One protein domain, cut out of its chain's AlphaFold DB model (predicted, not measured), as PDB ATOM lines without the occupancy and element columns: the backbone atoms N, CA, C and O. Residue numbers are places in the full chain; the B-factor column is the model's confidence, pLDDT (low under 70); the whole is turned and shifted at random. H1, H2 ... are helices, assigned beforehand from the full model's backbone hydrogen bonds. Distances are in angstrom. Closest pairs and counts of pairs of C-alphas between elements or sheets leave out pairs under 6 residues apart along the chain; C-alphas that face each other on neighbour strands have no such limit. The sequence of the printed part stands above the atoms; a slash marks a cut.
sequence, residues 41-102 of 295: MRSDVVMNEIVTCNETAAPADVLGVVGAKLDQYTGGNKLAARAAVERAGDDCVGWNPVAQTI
ATOM      1  N   MET A  41     154.426 139.373 142.002       47.44
ATOM      2  CA  MET A  41     155.704 138.799 142.476       47.44
ATOM      3  C   MET A  41     156.530 138.161 141.345       47.44
ATOM      4  O   MET A  41     157.204 137.153 141.559       47.44
ATOM      5  N   ARG A  42     156.415 138.721 140.136       55.81
ATOM      6  CA  ARG A  42     157.396 138.541 139.056       55.81
ATOM      7  C   ARG A  42     158.279 139.772 138.867       55.81
ATOM      8  O   ARG A  42     159.073 139.785 137.943       55.81
ATOM      9  N   SER A  43     158.148 140.804 139.701       68.81
ATOM     10  CA  SER A  43     158.963 142.009 139.555       68.81
ATOM     11  C   SER A  43     160.453 141.716 139.703       68.81
ATOM     12  O   SER A  43     161.233 142.279 138.963       68.81
ATOM     13  N   ASP A  44     160.863 140.802 140.578       71.00
ATOM     14  CA  ASP A  44     162.256 140.361 140.711       71.00
ATOM     15  C   ASP A  44     162.775 139.661 139.448       71.00
ATOM     16  O   ASP A  44     163.836 140.016 138.945       71.00
ATOM     17  N   VAL A  45     162.005 138.713 138.908       75.88
ATOM     18  CA  VAL A  45     162.358 137.990 137.675       75.88
ATOM     19  C   VAL A  45     162.406 138.943 136.482       75.88
ATOM     20  O   VAL A  45     163.401 138.980 135.770       75.88
ATOM     21  N   VAL A  46     161.366 139.763 136.313       77.62
ATOM     22  CA  VAL A  46     161.250 140.730 135.215       77.62
ATOM     23  C   VAL A  46     162.326 141.806 135.322       77.62
ATOM     24  O   VAL A  46     162.907 142.181 134.314       77.62
ATOM     25  N   MET A  47     162.639 142.297 136.524       82.31
ATOM     26  CA  MET A  47     163.735 143.252 136.698       82.31
ATOM     27  C   MET A  47     165.091 142.616 136.400       82.31
ATOM     28  O   MET A  47     165.922 143.272 135.782       82.31
ATOM     29  N   ASN A  48     165.320 141.362 136.798       83.19
ATOM     30  CA  ASN A  48     166.559 140.665 136.468       83.19
ATOM     31  C   ASN A  48     166.712 140.471 134.953       83.19
ATOM     32  O   ASN A  48     167.790 140.702 134.420       83.19
ATOM     33  N   GLU A  49     165.631 140.119 134.259       83.50
ATOM     34  CA  GLU A  49     165.583 140.006 132.796       83.50
ATOM     35  C   GLU A  49     165.839 141.367 132.128       83.50
ATOM     36  O   GLU A  49     166.740 141.484 131.303       83.50
ATOM     37  N   ILE A  50     165.154 142.433 132.569       85.69
ATOM     38  CA  ILE A  50     165.382 143.807 132.087       85.69
ATOM     39  C   ILE A  50     166.853 144.202 132.237       85.69
ATOM     40  O   ILE A  50     167.440 144.734 131.298       85.69
ATOM     41  N   VAL A  51     167.447 143.997 133.414       86.31
ATOM     42  CA  VAL A  51     168.847 144.366 133.667       86.31
ATOM     43  C   VAL A  51     169.771 143.518 132.796       86.31
ATOM     44  O   VAL A  51     170.536 144.068 132.006       86.31
ATOM     45  N   THR A  52     169.633 142.194 132.853       85.81
ATOM     46  CA  THR A  52     170.490 141.244 132.129       85.81
ATOM     47  C   THR A  52     170.469 141.494 130.624       85.81
ATOM     48  O   THR A  52     171.532 141.570 130.006       85.81
ATOM     49  N   CYS A  53     169.286 141.689 130.037       86.19
ATOM     50  CA  CYS A  53     169.129 141.883 128.597       86.19
ATOM     51  C   CYS A  53     169.542 143.273 128.110       86.19
ATOM     52  O   CYS A  53     169.785 143.455 126.920       86.19
ATOM     53  N   ASN A  54     169.648 144.261 129.003       86.88
ATOM     54  CA  ASN A  54     170.240 145.552 128.664       86.88
ATOM     55  C   ASN A  54     171.765 145.560 128.844       86.88
ATOM     56  O   ASN A  54     172.459 146.211 128.069       86.88
ATOM     57  N   GLU A  55     172.299 144.846 129.835       84.25
ATOM     58  CA  GLU A  55     173.742 144.804 130.111       84.25
ATOM     59  C   GLU A  55     174.496 143.843 129.175       84.25
ATOM     60  O   GLU A  55     175.628 144.118 128.754       84.25
ATOM     61  N   THR A  56     173.843 142.748 128.783       74.38
ATOM     62  CA  THR A  56     174.365 141.739 127.858       74.38
ATOM     63  C   THR A  56     173.901 142.073 126.440       74.38
ATOM     64  O   THR A  56     172.946 141.492 125.942       74.38
ATOM     65  N   ALA A  57     174.561 143.001 125.740       60.75
ATOM     66  CA  ALA A  57     174.192 143.376 124.365       60.75
ATOM     67  C   ALA A  57     174.561 142.308 123.313       60.75
ATOM     68  O   ALA A  57     174.638 142.609 122.120       60.75
ATOM     69  N   ALA A  58     174.827 141.068 123.735       64.94
ATOM     70  CA  ALA A  58     175.022 139.968 122.809       64.94
ATOM     71  C   ALA A  58     173.648 139.562 122.247       64.94
ATOM     72  O   ALA A  58     172.747 139.254 123.030       64.94
ATOM     73  N   PRO A  59     173.455 139.567 120.916       65.88
ATOM     74  CA  PRO A  59     172.223 139.058 120.334       65.88
ATOM     75  C   PRO A  59     172.062 137.584 120.702       65.88
ATOM     76  O   PRO A  59     173.052 136.850 120.758       65.88
ATOM     77  N   ALA A  60     170.819 137.160 120.924       76.81
ATOM     78  CA  ALA A  60     170.518 135.767 121.213       76.81
ATOM     79  C   ALA A  60     171.110 134.847 120.127       76.81
ATOM     80  O   ALA A  60     170.854 135.019 118.931       76.81
ATOM     81  N   ASP A  61     171.902 133.865 120.551       85.06
ATOM     82  CA  ASP A  61     172.482 132.832 119.701       85.06
ATOM     83  C   ASP A  61     171.559 131.614 119.695       85.06
ATOM     84  O   ASP A  61     171.639 130.724 120.544       85.06
ATOM     85  N   VAL A  62     170.675 131.561 118.700       83.69
ATOM     86  CA  VAL A  62     169.703 130.472 118.540       83.69
ATOM     87  C   VAL A  62     170.388 129.101 118.471       83.69
ATOM     88  O   VAL A  62     169.863 128.128 119.013       83.69
ATOM     89  N   LEU A  63     171.566 128.998 117.845       88.25
ATOM     90  CA  LEU A  63     172.296 127.730 117.763       88.25
ATOM     91  C   LEU A  63     172.895 127.346 119.117       88.25
ATOM     92  O   LEU A  63     172.837 126.173 119.491       88.25
ATOM     93  N   GLY A  64     173.405 128.320 119.870       86.12
ATOM     94  CA  GLY A  64     173.857 128.137 121.249       86.12
ATOM     95  C   GLY A  64     172.736 127.652 122.170       86.12
ATOM     96  O   GLY A  64     172.919 126.680 122.906       86.12
ATOM     97  N   VAL A  65     171.547 128.255 122.066       85.69
ATOM     98  CA  VAL A  65     170.349 127.837 122.810       85.69
ATOM     99  C   VAL A  65     169.972 126.396 122.468       85.69
ATOM    100  O   VAL A  65     169.795 125.570 123.366       85.69
ATOM    101  N   VAL A  66     169.868 126.065 121.177       88.25
ATOM    102  CA  VAL A  66     169.518 124.708 120.726       88.25
ATOM    103  C   VAL A  66     170.560 123.693 121.194       88.25
ATOM    104  O   VAL A  66     170.188 122.658 121.746       88.25
ATOM    105  N   GLY A  67     171.850 123.994 121.036       89.19
ATOM    106  CA  GLY A  67     172.940 123.125 121.477       89.19
ATOM    107  C   GLY A  67     172.897 122.850 122.980       89.19
ATOM    108  O   GLY A  67     172.986 121.697 123.397       89.19
ATOM    109  N   ALA A  68     172.674 123.882 123.793       85.19
ATOM    110  CA  ALA A  68     172.578 123.745 125.242       85.19
ATOM    111  C   ALA A  68     171.338 122.946 125.685       85.19
ATOM    112  O   ALA A  68     171.427 122.111 126.588       85.19
ATOM    113  N   LYS A  69     170.185 123.136 125.027       85.56
ATOM    114  CA  LYS A  69     168.987 122.324 125.302       85.56
ATOM    115  C   LYS A  69     169.208 120.862 124.902       85.56
ATOM    116  O   LYS A  69     168.838 119.973 125.664       85.56
ATOM    117  N   LEU A  70     169.842 120.593 123.758       87.19
ATOM    118  CA  LEU A  70     170.187 119.229 123.335       87.19
ATOM    119  C   LEU A  70     171.148 118.539 124.314       87.19
ATOM    120  O   LEU A  70     170.924 117.375 124.650       87.19
ATOM    121  N   ASP A  71     172.161 119.245 124.823       83.88
ATOM    122  CA  ASP A  71     173.041 118.731 125.880       83.88
ATOM    123  C   ASP A  71     172.222 118.322 127.116       83.88
ATOM    124  O   ASP A  71     172.304 117.185 127.579       83.88
ATOM    125  N   GLN A  72     171.306 119.182 127.574       84.44
ATOM    126  CA  GLN A  72     170.402 118.849 128.679       84.44
ATOM    127  C   GLN A  72     169.540 117.605 128.401       84.44
ATOM    128  O   GLN A  72     169.379 116.758 129.285       84.44
ATOM    129  N   TYR A  73     168.964 117.488 127.199       82.56
ATOM    130  CA  TYR A  73     168.103 116.361 126.819       82.56
ATOM    131  C   TYR A  73     168.865 115.039 126.686       82.56
ATOM    132  O   TYR A  73     168.287 113.978 126.916       82.56
ATOM    133  N   THR A  74     170.155 115.088 126.355       88.69
ATOM    134  CA  THR A  74     171.009 113.903 126.173       88.69
ATOM    135  C   THR A  74     171.732 113.466 127.450       88.69
ATOM    136  O   THR A  74     172.519 112.522 127.424       88.69
ATOM    137  N   GLY A  75     171.416 114.084 128.594       83.50
ATOM    138  CA  GLY A  75     171.970 113.721 129.903       83.50
ATOM    139  C   GLY A  75     173.160 114.573 130.345       83.50
ATOM    140  O   GLY A  75     173.811 114.231 131.333       83.50
ATOM    141  N   GLY A  76     173.421 115.682 129.653       81.75
ATOM    142  CA  GLY A  76     174.371 116.706 130.063       81.75
ATOM    143  C   GLY A  76     174.048 117.305 131.433       81.75
ATOM    144  O   GLY A  76     172.961 117.143 132.007       81.75
ATOM    145  N   ASN A  77     175.028 117.999 132.010       81.69
ATOM    146  CA  ASN A  77     174.868 118.603 133.326       81.69
ATOM    147  C   ASN A  77     173.831 119.735 133.253       81.69
ATOM    148  O   ASN A  77     174.062 120.752 132.609       81.69
ATOM    149  N   LYS A  78     172.707 119.595 133.966       78.25
ATOM    150  CA  LYS A  78     171.600 120.569 133.932       78.25
ATOM    151  C   LYS A  78     172.010 121.997 134.311       78.25
ATOM    152  O   LYS A  78     171.437 122.941 133.779       78.25
ATOM    153  N   LEU A  79     172.966 122.162 135.227       77.38
ATOM    154  CA  LEU A  79     173.452 123.482 135.642       77.38
ATOM    155  C   LEU A  79     174.340 124.093 134.555       77.38
ATOM    156  O   LEU A  79     174.170 125.259 134.216       77.38
ATOM    157  N   ALA A  80     175.207 123.284 133.941       77.06
ATOM    158  CA  ALA A  80     176.009 123.715 132.800       77.06
ATOM    159  C   ALA A  80     175.130 124.067 131.590       77.06
ATOM    160  O   ALA A  80     175.342 125.101 130.961       77.06
ATOM    161  N   ALA A  81     174.109 123.255 131.310       82.88
ATOM    162  CA  ALA A  81     173.155 123.511 130.245       82.88
ATOM    163  C   ALA A  81     172.345 124.788 130.502       82.88
ATOM    164  O   ALA A  81     172.235 125.614 129.602       82.88
ATOM    165  N   ARG A  82     171.857 125.019 131.734       81.75
ATOM    166  CA  ARG A  82     171.203 126.293 132.084       81.75
ATOM    167  C   ARG A  82     172.153 127.466 131.863       81.75
ATOM    168  O   ARG A  82     171.786 128.387 131.152       81.75
ATOM    169  N   ALA A  83     173.378 127.408 132.384       79.06
ATOM    170  CA  ALA A  83     174.366 128.468 132.185       79.06
ATOM    171  C   ALA A  83     174.691 128.711 130.696       79.06
ATOM    172  O   ALA A  83     174.986 129.838 130.300       79.06
ATOM    173  N   ALA A  84     174.645 127.671 129.860       82.12
ATOM    174  CA  ALA A  84     174.860 127.786 128.423       82.12
ATOM    175  C   ALA A  84     173.662 128.412 127.689       82.12
ATOM    176  O   ALA A  84     173.877 129.264 126.834       82.12
ATOM    177  N   VAL A  85     172.427 128.049 128.053       83.75
ATOM    178  CA  VAL A  85     171.194 128.673 127.537       83.75
ATOM    179  C   VAL A  85     171.148 130.166 127.893       83.75
ATOM    180  O   VAL A  85     170.871 130.994 127.030       83.75
ATOM    181  N   GLU A  86     171.507 130.514 129.131       82.25
ATOM    182  CA  GLU A  86     171.613 131.904 129.603       82.25
ATOM    183  C   GLU A  86     172.680 132.683 128.827       82.25
ATOM    184  O   GLU A  86     172.424 133.769 128.317       82.25
ATOM    185  N   ARG A  87     173.876 132.101 128.657       80.81
ATOM    186  CA  ARG A  87     174.952 132.712 127.858       80.81
ATOM    187  C   ARG A  87     174.544 132.921 126.400       80.81
ATOM    188  O   ARG A  87     174.992 133.878 125.780       80.81
ATOM    189  N   ALA A  88     173.734 132.019 125.855       85.19
ATOM    190  CA  ALA A  88     173.202 132.128 124.506       85.19
ATOM    191  C   ALA A  88     172.052 133.147 124.396       85.19
ATOM    192  O   ALA A  88     171.570 133.388 123.294       85.19
ATOM    193  N   GLY A  89     171.627 133.767 125.502       84.56
ATOM    194  CA  GLY A  89     170.624 134.827 125.507       84.56
ATOM    195  C   GLY A  89     169.196 134.336 125.273       84.56
ATOM    196  O   GLY A  89     168.406 135.090 124.708       84.56
ATOM    197  N   ASP A  90     168.853 133.104 125.680       85.25
ATOM    198  CA  ASP A  90     167.478 132.560 125.565       85.25
ATOM    199  C   ASP A  90     166.453 133.490 126.232       85.25
ATOM    200  O   ASP A  90     165.413 133.784 125.649       85.25
ATOM    201  N   ASP A  91     166.803 134.030 127.403       82.12
ATOM    202  CA  ASP A  91     165.953 134.942 128.178       82.12
ATOM    203  C   ASP A  91     165.872 136.355 127.547       82.12
ATOM    204  O   ASP A  91     165.061 137.171 127.967       82.12
ATOM    205  N   CYS A  92     166.662 136.655 126.506       83.25
ATOM    206  CA  CYS A  92     166.717 137.973 125.856       83.25
ATOM    207  C   CYS A  92     166.260 137.965 124.389       83.25
ATOM    208  O   CYS A  92     166.433 138.956 123.671       83.25
ATOM    209  N   VAL A  93     165.673 136.864 123.905       81.75
ATOM    210  CA  VAL A  93     165.177 136.764 122.524       81.75
ATOM    211  C   VAL A  93     164.117 137.837 122.257       81.75
ATOM    212  O   VAL A  93     163.087 137.906 122.920       81.75
ATOM    213  N   GLY A  94     164.356 138.673 121.244       81.12
ATOM    214  CA  GLY A  94     163.452 139.771 120.882       81.12
ATOM    215  C   GLY A  94     163.587 141.020 121.761       81.12
ATOM    216  O   GLY A  94     162.895 142.008 121.506       81.12
ATOM    217  N   TRP A  95     164.490 141.014 122.746       84.25
ATOM    218  CA  TRP A  95     164.831 142.202 123.521       84.25
ATOM    219  C   TRP A  95     165.741 143.126 122.709       84.25
ATOM    220  O   TRP A  95     166.776 142.701 122.198       84.25
ATOM    221  N   ASN A  96     165.376 144.404 122.600       82.69
ATOM    222  CA  ASN A  96     166.248 145.416 122.007       82.69
ATOM    223  C   ASN A  96     166.980 146.163 123.136       82.69
ATOM    224  O   ASN A  96     166.328 146.950 123.831       82.69
ATOM    225  N   PRO A  97     168.286 145.916 123.365       83.38
ATOM    226  CA  PRO A  97     169.013 146.530 124.468       83.38
ATOM    227  C   PRO A  97     169.037 148.054 124.315       83.38
ATOM    228  O   PRO A  97     169.336 148.587 123.246       83.38
ATOM    229  N   VAL A  98     168.736 148.763 125.400       85.19
ATOM    230  CA  VAL A  98     168.804 150.232 125.466       85.19
ATOM    231  C   VAL A  98     170.087 150.737 126.128       85.19
ATOM    232  O   VAL A  98     170.344 151.941 126.123       85.19
ATOM    233  N   ALA A  99     170.898 149.837 126.687       83.56
ATOM    234  CA  ALA A  99     172.212 150.148 127.233       83.56
ATOM    235  C   ALA A  99     173.332 149.641 126.312       83.56
ATOM    236  O   ALA A  99     173.138 148.771 125.463       83.56
ATOM    237  N   GLN A 100     174.517 150.228 126.468       81.69
ATOM    238  CA  GLN A 100     175.723 149.790 125.774       81.69
ATOM    239  C   GLN A 100     176.489 148.820 126.670       81.69
ATOM    240  O   GLN A 100     176.750 149.137 127.832       81.69
ATOM    241  N   THR A 101     176.896 147.672 126.125       81.75
ATOM    242  CA  THR A 101     177.812 146.781 126.839       81.75
ATOM    243  C   THR A 101     179.123 147.500 127.108       81.75
ATOM    244  O   THR A 101     179.737 148.088 126.217       81.75
ATOM    245  N   ILE A 102     179.554 147.425 128.360       83.81
ATOM    246  CA  ILE A 102     180.855 147.916 128.787       83.81
ATOM    247  C   ILE A 102     181.884 146.788 128.723       83.81
ATOM    248  O   ILE A 102     181.572 145.618 128.936       83.81
TER     249      ILE A 102
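Overview. This is residues 41 to 102 of the 295 residues of the protein "Alpha/beta hydrolase" of Actinomycetales bacterium (UniProt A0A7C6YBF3). Two helices, H2 and H3, fold back on each other as a helical hairpin at one end of the domain, while the longest helix, H1, is set off at the other end and touches neither of them. The first part of H1, with the two residues before it, sticks out as a free arm, residues 41 to 48, and the unnamed stretch of residues 88 to 102 runs from the hairpin back past the later end of H1. You have 62 printed residues with three named helices, in the order H1, H2, H3, and no named strand; the class is all helix. The whole is only just compact, close to loose, with a radius of gyration of the C-alphas of 12.6 A, and it spans 36 by 27 by 19 A.

Arrangement. Begin with H1, residues 43 to 55, the longest helix. It is apart from H2, residues 62 to 73, and apart from H3, residues 78 to 87. Residues 41 to 48, of which 43 to 48 belong to H1, stand free. Now look at H2 and H3, which touch, with 13 pairs of C-alphas within 8 A. Their closest C-alphas are those of Val 65 and Val 85, 4.9 A apart, and their centres are 8.8 A apart. Their lines stand at a shallow tilt of 6 degrees and they run opposite ways, a helical hairpin. In H1, H2 and H3 every O i to N i+4 pair is within hydrogen-bond range.

Along the chain. Find C-alpha 43 at (158.963, 142.009, 139.555); from there H1 runs 13 residues to C-alpha 55 at (173.742, 144.804, 130.111), 17.8 A from first to last C-alpha. H2 has 12 residues, Val 62 to Tyr 73, and is 16.4 A long by the same measure. H3 has 10 residues, Lys 78 to Arg 87, is 14.0 A long, and ends at C-alpha 87, (174.952, 132.712, 127.858). Beyond it, residues 88 to 102 hold no named element.

Size, cuts and confidence. The C-alphas farthest apart are those of Gly 75 and Val 98, at 36.9 A, and those of Met 41 and Ile 102, the first and last printed, are 30.1 A apart. Without the free stretch, the body has 54 residues and spans 37 by 17 by 16 A. The printed part has no cut. The link from H1 to H2, six residues, is short, the link from H2 to H3, four residues, is tight, and no link is long. In the B-factor column you will find a mean pLDDT of 80.8 for the printed part of this model; residues 41 to 43 and 57 to 59 are under 70.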